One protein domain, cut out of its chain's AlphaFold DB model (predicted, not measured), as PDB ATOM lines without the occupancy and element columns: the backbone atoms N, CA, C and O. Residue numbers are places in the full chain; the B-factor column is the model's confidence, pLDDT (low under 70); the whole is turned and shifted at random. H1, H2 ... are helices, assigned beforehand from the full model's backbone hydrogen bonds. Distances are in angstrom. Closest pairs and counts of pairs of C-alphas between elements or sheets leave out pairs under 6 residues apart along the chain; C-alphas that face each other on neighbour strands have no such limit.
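What this domain is: This is residues 2 to 60 of the 151 residues of the protein "Tyrosinase_Cu-bd domain-containing protein" of Ancylostoma duodenale (UniProt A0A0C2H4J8). Two helices, H2 and H3, lie loosely side by side and run opposite ways, while the short helix H1 sets across them at the end where H2 begins and H3 ends. At the other end the link from H2 to H3 loops out, with residues 26 to 31 sticking out, and beyond H3 a tail of residues 49 to 60 folds back. The printed part has 59 residues, with three named helices in the order H1, H2, H3 and no named strand, and its class is all helix. It is only just loose, close to compact, with a radius of gyration of the C-alphas of 12.7 A, and elongated, spanning 38 by 23 by 17 A.

Where its parts are: H1 is residues 2 to 8, 9.9 A from first to last C-alpha, beginning at C-alpha 2 at (-19.675, 93.067, -53.858). H2 is residues 11 to 20, 14.2 A long, beginning at C-alpha 11 at (-8.198, 93.677, -54.309). H3, the longest helix, is residues 30 to 48, 27.3 A long, ending at C-alpha 48 at (-17.993, 97.246, -55.944).

How they stand to each other: H1 and H2 only just touch, with 3 pairs of C-alphas within 8 A, and only at the corner by their tight link; the closest C-alphas are those of Met 6 and Tyr 12, 5.5 A apart. Their lines are about perpendicular, at 83 degrees. H1 also touches H3, which meets it with residues 45 to 48 alone; the closest C-alphas, of Ala 2 and Phe 48, are 5.0 A apart, and the lines are about perpendicular at 89 degrees. H2 and H3 are close but not clearly touching, the closest C-alphas being those of Ile 15 and Phe 41 at 7.2 A, with a shallow tilt of 8 degrees, opposite ways. In H1 and H2 every O i to N i+4 pair is within hydrogen-bond range; in H3, 13 of 15 are.

The domain as a whole: The two C-alphas farthest apart are those of Glu 26 and Pro 51, 38.5 A. The printed part has no cut. The link from H2 to H3, with 9 residues, is short but not tight. The mean pLDDT of the printed part is 94.2, and no printed residue is under 70.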
ATOM      1  N   ALA A   2     -20.815  92.145 -53.712       94.25
ATOM      2  CA  ALA A   2     -19.675  93.067 -53.858       94.25
ATOM      3  C   ALA A   2     -18.324  92.444 -53.455       94.25
ATOM      4  O   ALA A   2     -17.344  92.608 -54.177       94.25
ATOM      5  N   PHE A   3     -18.287  91.633 -52.392       95.19
ATOM      6  CA  PHE A   3     -17.076  90.902 -52.002       95.19
ATOM      7  C   PHE A   3     -16.555  89.965 -53.089       95.19
ATOM      8  O   PHE A   3     -15.363  89.981 -53.373       95.19
ATOM      9  N   ASN A   4     -17.431  89.221 -53.771       96.12
ATOM     10  CA  ASN A   4     -17.007  88.329 -54.857       96.12
ATOM     11  C   ASN A   4     -16.405  89.112 -56.031       96.12
ATOM     12  O   ASN A   4     -15.415  88.676 -56.611       96.12
ATOM     13  N   LYS A   5     -16.943  90.301 -56.341       96.69
ATOM     14  CA  LYS A   5     -16.357  91.193 -57.355       96.69
ATOM     15  C   LYS A   5     -14.988  91.725 -56.911       96.69
ATOM     16  O   LYS A   5     -14.046  91.712 -57.697       96.69
ATOM     17  N   MET A   6     -14.860  92.137 -55.649       96.88
ATOM     18  CA  MET A   6     -13.598  92.610 -55.068       96.88
ATOM     19  C   MET A   6     -12.522  91.512 -55.025       96.88
ATOM     20  O   MET A   6     -11.350  91.789 -55.280       96.88
ATOM     21  N   LYS A   7     -12.922  90.268 -54.733       97.25
ATOM     22  CA  LYS A   7     -12.071  89.071 -54.759       97.25
ATOM     23  C   LYS A   7     -11.620  88.740 -56.179       97.25
ATOM     24  O   LYS A   7     -10.425  88.589 -56.398       97.25
ATOM     25  N   ALA A   8     -12.535  88.724 -57.149       96.56
ATOM     26  CA  ALA A   8     -12.207  88.498 -58.561       96.56
ATOM     27  C   ALA A   8     -11.253  89.566 -59.131       96.56
ATOM     28  O   ALA A   8     -10.403  89.255 -59.958       96.56
ATOM     29  N   ALA A   9     -11.349  90.810 -58.653       97.19
ATOM     30  CA  ALA A   9     -10.432  91.891 -59.011       97.19
ATOM     31  C   ALA A   9      -9.056  91.816 -58.307       97.19
ATOM     32  O   ALA A   9      -8.225  92.700 -58.503       97.19
ATOM     33  N   GLY A  10      -8.823  90.831 -57.430       96.75
ATOM     34  CA  GLY A  10      -7.585  90.672 -56.653       96.75
ATOM     35  C   GLY A  10      -7.400  91.678 -55.509       96.75
ATOM     36  O   GLY A  10      -6.445  91.579 -54.738       96.75
ATOM     37  N   LEU A  11      -8.311  92.644 -55.344       97.25
ATOM     38  CA  LEU A  11      -8.198  93.677 -54.309       97.25
ATOM     39  C   LEU A  11      -8.501  93.146 -52.906       97.25
ATOM     40  O   LEU A  11      -7.915  93.647 -51.947       97.25
ATOM     41  N   TYR A  12      -9.362  92.131 -52.785       97.31
ATOM     42  CA  TYR A  12      -9.612  91.466 -51.501       97.31
ATOM     43  C   TYR A  12      -8.341  90.791 -50.962       97.31
ATOM     44  O   TYR A  12      -8.023  90.901 -49.782       97.31
ATOM     45  N   ASP A  13      -7.565  90.152 -51.837       97.75
ATOM     46  CA  ASP A  13      -6.332  89.471 -51.431       97.75
ATOM     47  C   ASP A  13      -5.205  90.460 -51.170       97.75
ATOM     48  O   ASP A  13      -4.492  90.350 -50.174       97.75
ATOM     49  N   ARG A  14      -5.083  91.493 -52.013       96.69
ATOM     50  CA  ARG A  14      -4.079  92.544 -51.828       96.69
ATOM     51  C   ARG A  14      -4.206  93.232 -50.471       96.69
ATOM     52  O   ARG A  14      -3.189  93.480 -49.830       96.69
ATOM     53  N   ILE A  15      -5.426  93.557 -50.040       95.94
ATOM     54  CA  ILE A  15      -5.623  94.186 -48.731       95.94
ATOM     55  C   ILE A  15      -5.360  93.191 -47.594       95.94
ATOM     56  O   ILE A  15      -4.713  93.557 -46.618       95.94
ATOM     57  N   GLY A  16      -5.711  91.914 -47.764       95.56
ATOM     58  CA  GLY A  16      -5.342  90.872 -46.808       95.56
ATOM     59  C   GLY A  16      -3.822  90.701 -46.638       95.56
ATOM     60  O   GLY A  16      -3.346  90.548 -45.512       95.56
ATOM     61  N   PHE A  17      -3.025  90.837 -47.706       97.25
ATOM     62  CA  PHE A  17      -1.560  90.852 -47.593       97.25
ATOM     63  C   PHE A  17      -1.030  92.051 -46.795       97.25
ATOM     64  O   PHE A  17      -0.055  91.898 -46.064       97.25
ATOM     65  N   VAL A  18      -1.675  93.222 -46.868       96.19
ATOM     66  CA  VAL A  18      -1.309  94.376 -46.021       96.19
ATOM     67  C   VAL A  18      -1.457  94.028 -44.539       96.19
ATOM     68  O   VAL A  18      -0.584  94.379 -43.754       96.19
ATOM     69  N   HIS A  19      -2.517  93.308 -44.163       96.06
ATOM     70  CA  HIS A  19      -2.679  92.803 -42.798       96.06
ATOM     71  C   HIS A  19      -1.642  91.731 -42.441       96.06
ATOM     72  O   HIS A  19      -1.040  91.794 -41.374       96.06
ATOM     73  N   LYS A  20      -1.390  90.767 -43.336       94.50
ATOM     74  CA  LYS A  20      -0.414  89.686 -43.110       94.50
ATOM     75  C   LYS A  20       0.983  90.210 -42.756       94.50
ATOM     76  O   LYS A  20       1.665  89.598 -41.944       94.50
ATOM     77  N   TYR A  21       1.405  91.317 -43.367       93.69
ATOM     78  CA  TYR A  21       2.755  91.864 -43.210       93.69
ATOM     79  C   TYR A  21       2.838  93.097 -42.293       93.69
ATOM     80  O   TYR A  21       3.891  93.727 -42.246       93.69
ATOM     81  N   SER A  22       1.765  93.475 -41.580       90.56
ATOM     82  CA  SER A  22       1.782  94.669 -40.717       90.56
ATOM     83  C   SER A  22       2.341  94.425 -39.314       90.56
ATOM     84  O   SER A  22       2.966  95.327 -38.766       90.56
ATOM     85  N   GLY A  23       2.116  93.240 -38.733       83.81
ATOM     86  CA  GLY A  23       2.599  92.878 -37.392       83.81
ATOM     87  C   GLY A  23       2.009  93.703 -36.238       83.81
ATOM     88  O   GLY A  23       2.662  93.867 -35.213       83.81
ATOM     89  N   LEU A  24       0.806  94.270 -36.394       88.56
ATOM     90  CA  LEU A  24       0.203  95.205 -35.431       88.56
ATOM     91  C   LEU A  24      -0.964  94.578 -34.655       88.56
ATOM     92  O   LEU A  24      -2.120  94.980 -34.818       88.56
ATOM     93  N   HIS A  25      -0.643  93.604 -33.797       88.81
ATOM     94  CA  HIS A  25      -1.629  92.791 -33.068       88.81
ATOM     95  C   HIS A  25      -1.558  92.917 -31.540       88.81
ATOM     96  O   HIS A  25      -2.593  93.064 -30.903       88.81
ATOM     97  N   GLU A  26      -0.364  92.941 -30.951       84.75
ATOM     98  CA  GLU A  26      -0.165  92.769 -29.498       84.75
ATOM     99  C   GLU A  26       0.269  94.065 -28.795       84.75
ATOM    100  O   GLU A  26       1.182  94.094 -27.974       84.75
ATOM    101  N   GLY A  27      -0.363  95.186 -29.145       85.12
ATOM    102  CA  GLY A  27       0.005  96.475 -28.568       85.12
ATOM    103  C   GLY A  27      -1.037  97.573 -28.761       85.12
ATOM    104  O   GLY A  27      -2.042  97.379 -29.448       85.12
ATOM    105  N   PRO A  28      -0.788  98.774 -28.209       86.56
ATOM    106  CA  PRO A  28      -1.756  99.876 -28.199       86.56
ATOM    107  C   PRO A  28      -2.144 100.375 -29.602       86.56
ATOM    108  O   PRO A  28      -3.187 101.004 -29.777       86.56
ATOM    109  N   GLY A  29      -1.331 100.077 -30.621       90.00
ATOM    110  CA  GLY A  29      -1.633 100.368 -32.023       90.00
ATOM    111  C   GLY A  29      -2.683  99.449 -32.659       90.00
ATOM    112  O   GLY A  29      -3.140  99.755 -33.758       90.00
ATOM    113  N   PHE A  30      -3.086  98.355 -31.997       91.38
ATOM    114  CA  PHE A  30      -4.035  97.373 -32.531       91.38
ATOM    115  C   PHE A  30      -5.319  98.042 -33.033       91.38
ATOM    116  O   PHE A  30      -5.652  97.951 -34.217       91.38
ATOM    117  N   PHE A  31      -6.014  98.785 -32.169       91.94
ATOM    118  CA  PHE A  31      -7.308  99.378 -32.517       91.94
ATOM    119  C   PHE A  31      -7.202 100.469 -33.583       91.94
ATOM    120  O   PHE A  31      -8.034 100.533 -34.490       91.94
ATOM    121  N   THR A  32      -6.193 101.339 -33.498       95.44
ATOM    122  CA  THR A  32      -6.037 102.456 -34.441       95.44
ATOM    123  C   THR A  32      -5.643 101.960 -35.826       95.44
ATOM    124  O   THR A  32      -6.218 102.412 -36.819       95.44
ATOM    125  N   TRP A  33      -4.739 100.981 -35.904       96.88
ATOM    126  CA  TRP A  33      -4.345 100.375 -37.168       96.88
ATOM    127  C   TRP A  33      -5.503  99.604 -37.812       96.88
ATOM    128  O   TRP A  33      -5.796  99.833 -38.986       96.88
ATOM    129  N   HIS A  34      -6.230  98.770 -37.054       97.50
ATOM    130  CA  HIS A  34      -7.377  98.026 -37.591       97.50
ATOM    131  C   HIS A  34      -8.523  98.957 -38.012       97.50
ATOM    132  O   HIS A  34      -9.150  98.723 -39.044       97.50
ATOM    133  N   ARG A  35      -8.766 100.062 -37.290       97.56
ATOM    134  CA  ARG A  35      -9.751 101.080 -37.699       97.56
ATOM    135  C   ARG A  35      -9.377 101.734 -39.031       97.56
ATOM    136  O   ARG A  35     -10.233 101.871 -39.903       97.56
ATOM    137  N   GLU A  36      -8.115 102.116 -39.217       97.50
ATOM    138  CA  GLU A  36      -7.641 102.668 -40.492       97.50
ATOM    139  C   GLU A  36      -7.696 101.628 -41.621       97.50
ATOM    140  O   GLU A  36      -8.103 101.945 -42.743       97.50
ATOM    141  N   TYR A  37      -7.334 100.380 -41.323       97.69
ATOM    142  CA  TYR A  37      -7.432  99.255 -42.248       97.69
ATOM    143  C   TYR A  37      -8.875  99.045 -42.727       97.69
ATOM    144  O   TYR A  37      -9.117  99.021 -43.935       97.69
ATOM    145  N   LEU A  38      -9.844  98.987 -41.806       97.56
ATOM    146  CA  LEU A  38     -11.266  98.832 -42.125       97.56
ATOM    147  C   LEU A  38     -11.816 100.032 -42.904       97.56
ATOM    148  O   LEU A  38     -12.559  99.835 -43.861       97.56
ATOM    149  N   LYS A  39     -11.392 101.263 -42.585       97.31
ATOM    150  CA  LYS A  39     -11.746 102.457 -43.374       97.31
ATOM    151  C   LYS A  39     -11.286 102.320 -44.828       97.31
ATOM    152  O   LYS A  39     -12.055 102.560 -45.757       97.31
ATOM    153  N   ARG A  40     -10.030 101.919 -45.054       96.44
ATOM    154  CA  ARG A  40      -9.489 101.699 -46.409       96.44
ATOM    155  C   ARG A  40     -10.198 100.551 -47.118       96.44
ATOM    156  O   ARG A  40     -10.489 100.662 -48.308       96.44
ATOM    157  N   PHE A  41     -10.498  99.483 -46.388       97.31
ATOM    158  CA  PHE A  41     -11.261  98.352 -46.891       97.31
ATOM    159  C   PHE A  41     -12.659  98.782 -47.348       97.31
ATOM    160  O   PHE A  41     -13.044  98.477 -48.474       97.31
ATOM    161  N   GLU A  42     -13.381  99.564 -46.543       96.50
ATOM    162  CA  GLU A  42     -14.703 100.087 -46.887       96.50
ATOM    163  C   GLU A  42     -14.664 101.011 -48.116       96.50
ATOM    164  O   GLU A  42     -15.500 100.881 -49.012       96.50
ATOM    165  N   LEU A  43     -13.665 101.896 -48.222       95.12
ATOM    166  CA  LEU A  43     -13.487 102.756 -49.401       95.12
ATOM    167  C   LEU A  43     -13.299 101.952 -50.695       95.12
ATOM    168  O   LEU A  43     -13.772 102.369 -51.754       95.12
ATOM    169  N   VAL A  44     -12.613 100.807 -50.629       95.38
ATOM    170  CA  VAL A  44     -12.463  99.896 -51.772       95.38
ATOM    171  C   VAL A  44     -13.753  99.116 -52.013       95.38
ATOM    172  O   VAL A  44     -14.229  99.074 -53.144       95.38
ATOM    173  N   PHE A  45     -14.346  98.547 -50.963       96.00
ATOM    174  CA  PHE A  45     -15.597  97.790 -51.014       96.00
ATOM    175  C   PHE A  45     -16.726  98.585 -51.677       96.00
ATOM    176  O   PHE A  45     -17.415  98.067 -52.557       96.00
ATOM    177  N   ARG A  46     -16.853  99.876 -51.342       95.31
ATOM    178  CA  ARG A  46     -17.854 100.784 -51.920       95.31
ATOM    179  C   ARG A  46     -17.765 100.928 -53.437       95.31
ATOM    180  O   ARG A  46     -18.787 101.148 -54.074       95.31
ATOM    181  N   ARG A  47     -16.590 100.723 -54.044       94.56
ATOM    182  CA  ARG A  47     -16.426 100.736 -55.514       94.56
ATOM    183  C   ARG A  47     -17.082  99.535 -56.199       94.56
ATOM    184  O   ARG A  47     -17.312  99.573 -57.403       94.56
ATOM    185  N   PHE A  48     -17.359  98.470 -55.449       95.81
ATOM    186  CA  PHE A  48     -17.993  97.246 -55.944       95.81
ATOM    187  C   PHE A  48     -19.490  97.166 -55.620       95.81
ATOM    188  O   PHE A  48     -20.162  96.227 -56.070       95.81
ATOM    189  N   LEU A  49     -20.010  98.126 -54.851       95.12
ATOM    190  CA  LEU A  49     -21.437  98.287 -54.608       95.12
ATOM    191  C   LEU A  49     -22.138  98.910 -55.828       95.12
ATOM    192  O   LEU A  49     -21.490  99.560 -56.652       95.12
ATOM    193  N   PRO A  50     -23.461  98.718 -55.973       94.00
ATOM    194  CA  PRO A  50     -24.242  99.447 -56.965       94.00
ATOM    195  C   PRO A  50     -24.074 100.970 -56.809       94.00
ATOM    196  O   PRO A  50     -23.991 101.452 -55.674       94.00
ATOM    197  N   PRO A  51     -24.060 101.742 -57.912       91.31
ATOM    198  CA  PRO A  51     -24.054 103.199 -57.843       91.31
ATOM    199  C   PRO A  51     -25.183 103.729 -56.950       91.31
ATOM    200  O   PRO A  51     -26.313 103.254 -57.029       91.31
ATOM    201  N   GLY A  52     -24.869 104.694 -56.081       91.00
ATOM    202  CA  GLY A  52     -25.832 105.264 -55.132       91.00
ATOM    203  C   GLY A  52     -26.185 104.364 -53.941       91.00
ATOM    204  O   GLY A  52     -27.057 104.725 -53.157       91.00
ATOM    205  N   SER A  53     -25.527 103.209 -53.773       93.44
ATOM    206  CA  SER A  53     -25.774 102.341 -52.621       93.44
ATOM    207  C   SER A  53     -25.417 103.050 -51.304       93.44
ATOM    208  O   SER A  53     -24.285 103.520 -51.160       93.44
ATOM    209  N   PRO A  54     -26.332 103.082 -50.315       92.12
ATOM    210  CA  PRO A  54     -26.049 103.643 -48.995       92.12
ATOM    211  C   PRO A  54     -25.268 102.669 -48.101       92.12
ATOM    212  O   PRO A  54     -24.925 103.018 -46.974       92.12
ATOM    213  N   LEU A  55     -25.009 101.443 -48.572       90.06
ATOM    214  CA  LEU A  55     -24.397 100.395 -47.765       90.06
ATOM    215  C   LEU A  55     -22.943 100.738 -47.405       90.06
ATOM    216  O   LEU A  55     -22.179 101.291 -48.205       90.06
ATOM    217  N   GLY A  56     -22.584 100.380 -46.176       89.00
ATOM    218  CA  GLY A  56     -21.222 100.385 -45.658       89.00
ATOM    219  C   GLY A  56     -20.726  98.969 -45.393       89.00
ATOM    220  O   GLY A  56     -21.385  97.986 -45.741       89.00
ATOM    221  N   LEU A  57     -19.556  98.866 -44.774       93.31
ATOM    222  CA  LEU A  57     -19.047  97.590 -44.289       93.31
ATOM    223  C   LEU A  57     -19.891  97.128 -43.082       93.31
ATOM    224  O   LEU A  57     -19.908  97.836 -42.074       93.31
ATOM    225  N   PRO A  58     -20.601  95.984 -43.148       92.50
ATOM    226  CA  PRO A  58     -21.328  95.478 -41.989       92.50
ATOM    227  C   PRO A  58     -20.358  95.007 -40.901       92.50
ATOM    228  O   PRO A  58     -19.226  94.614 -41.191       92.50
ATOM    229  N   TYR A  59     -20.832  94.999 -39.658       94.56
ATOM    230  CA  TYR A  59     -20.168  94.322 -38.548       94.56
ATOM    231  C   TYR A  59     -20.889  93.008 -38.233       94.56
ATOM    232  O   TYR A  59     -22.057  92.828 -38.577       94.56
ATOM    233  N   TRP A  60     -20.172  92.096 -37.586       94.75
ATOM    234  CA  TRP A  60     -20.728  90.892 -36.987       94.75
ATOM    235  C   TRP A  60     -20.602  91.041 -35.475       94.75
ATOM    236  O   TRP A  60     -19.489  91.121 -34.956       94.75
TER     237      TRP A  60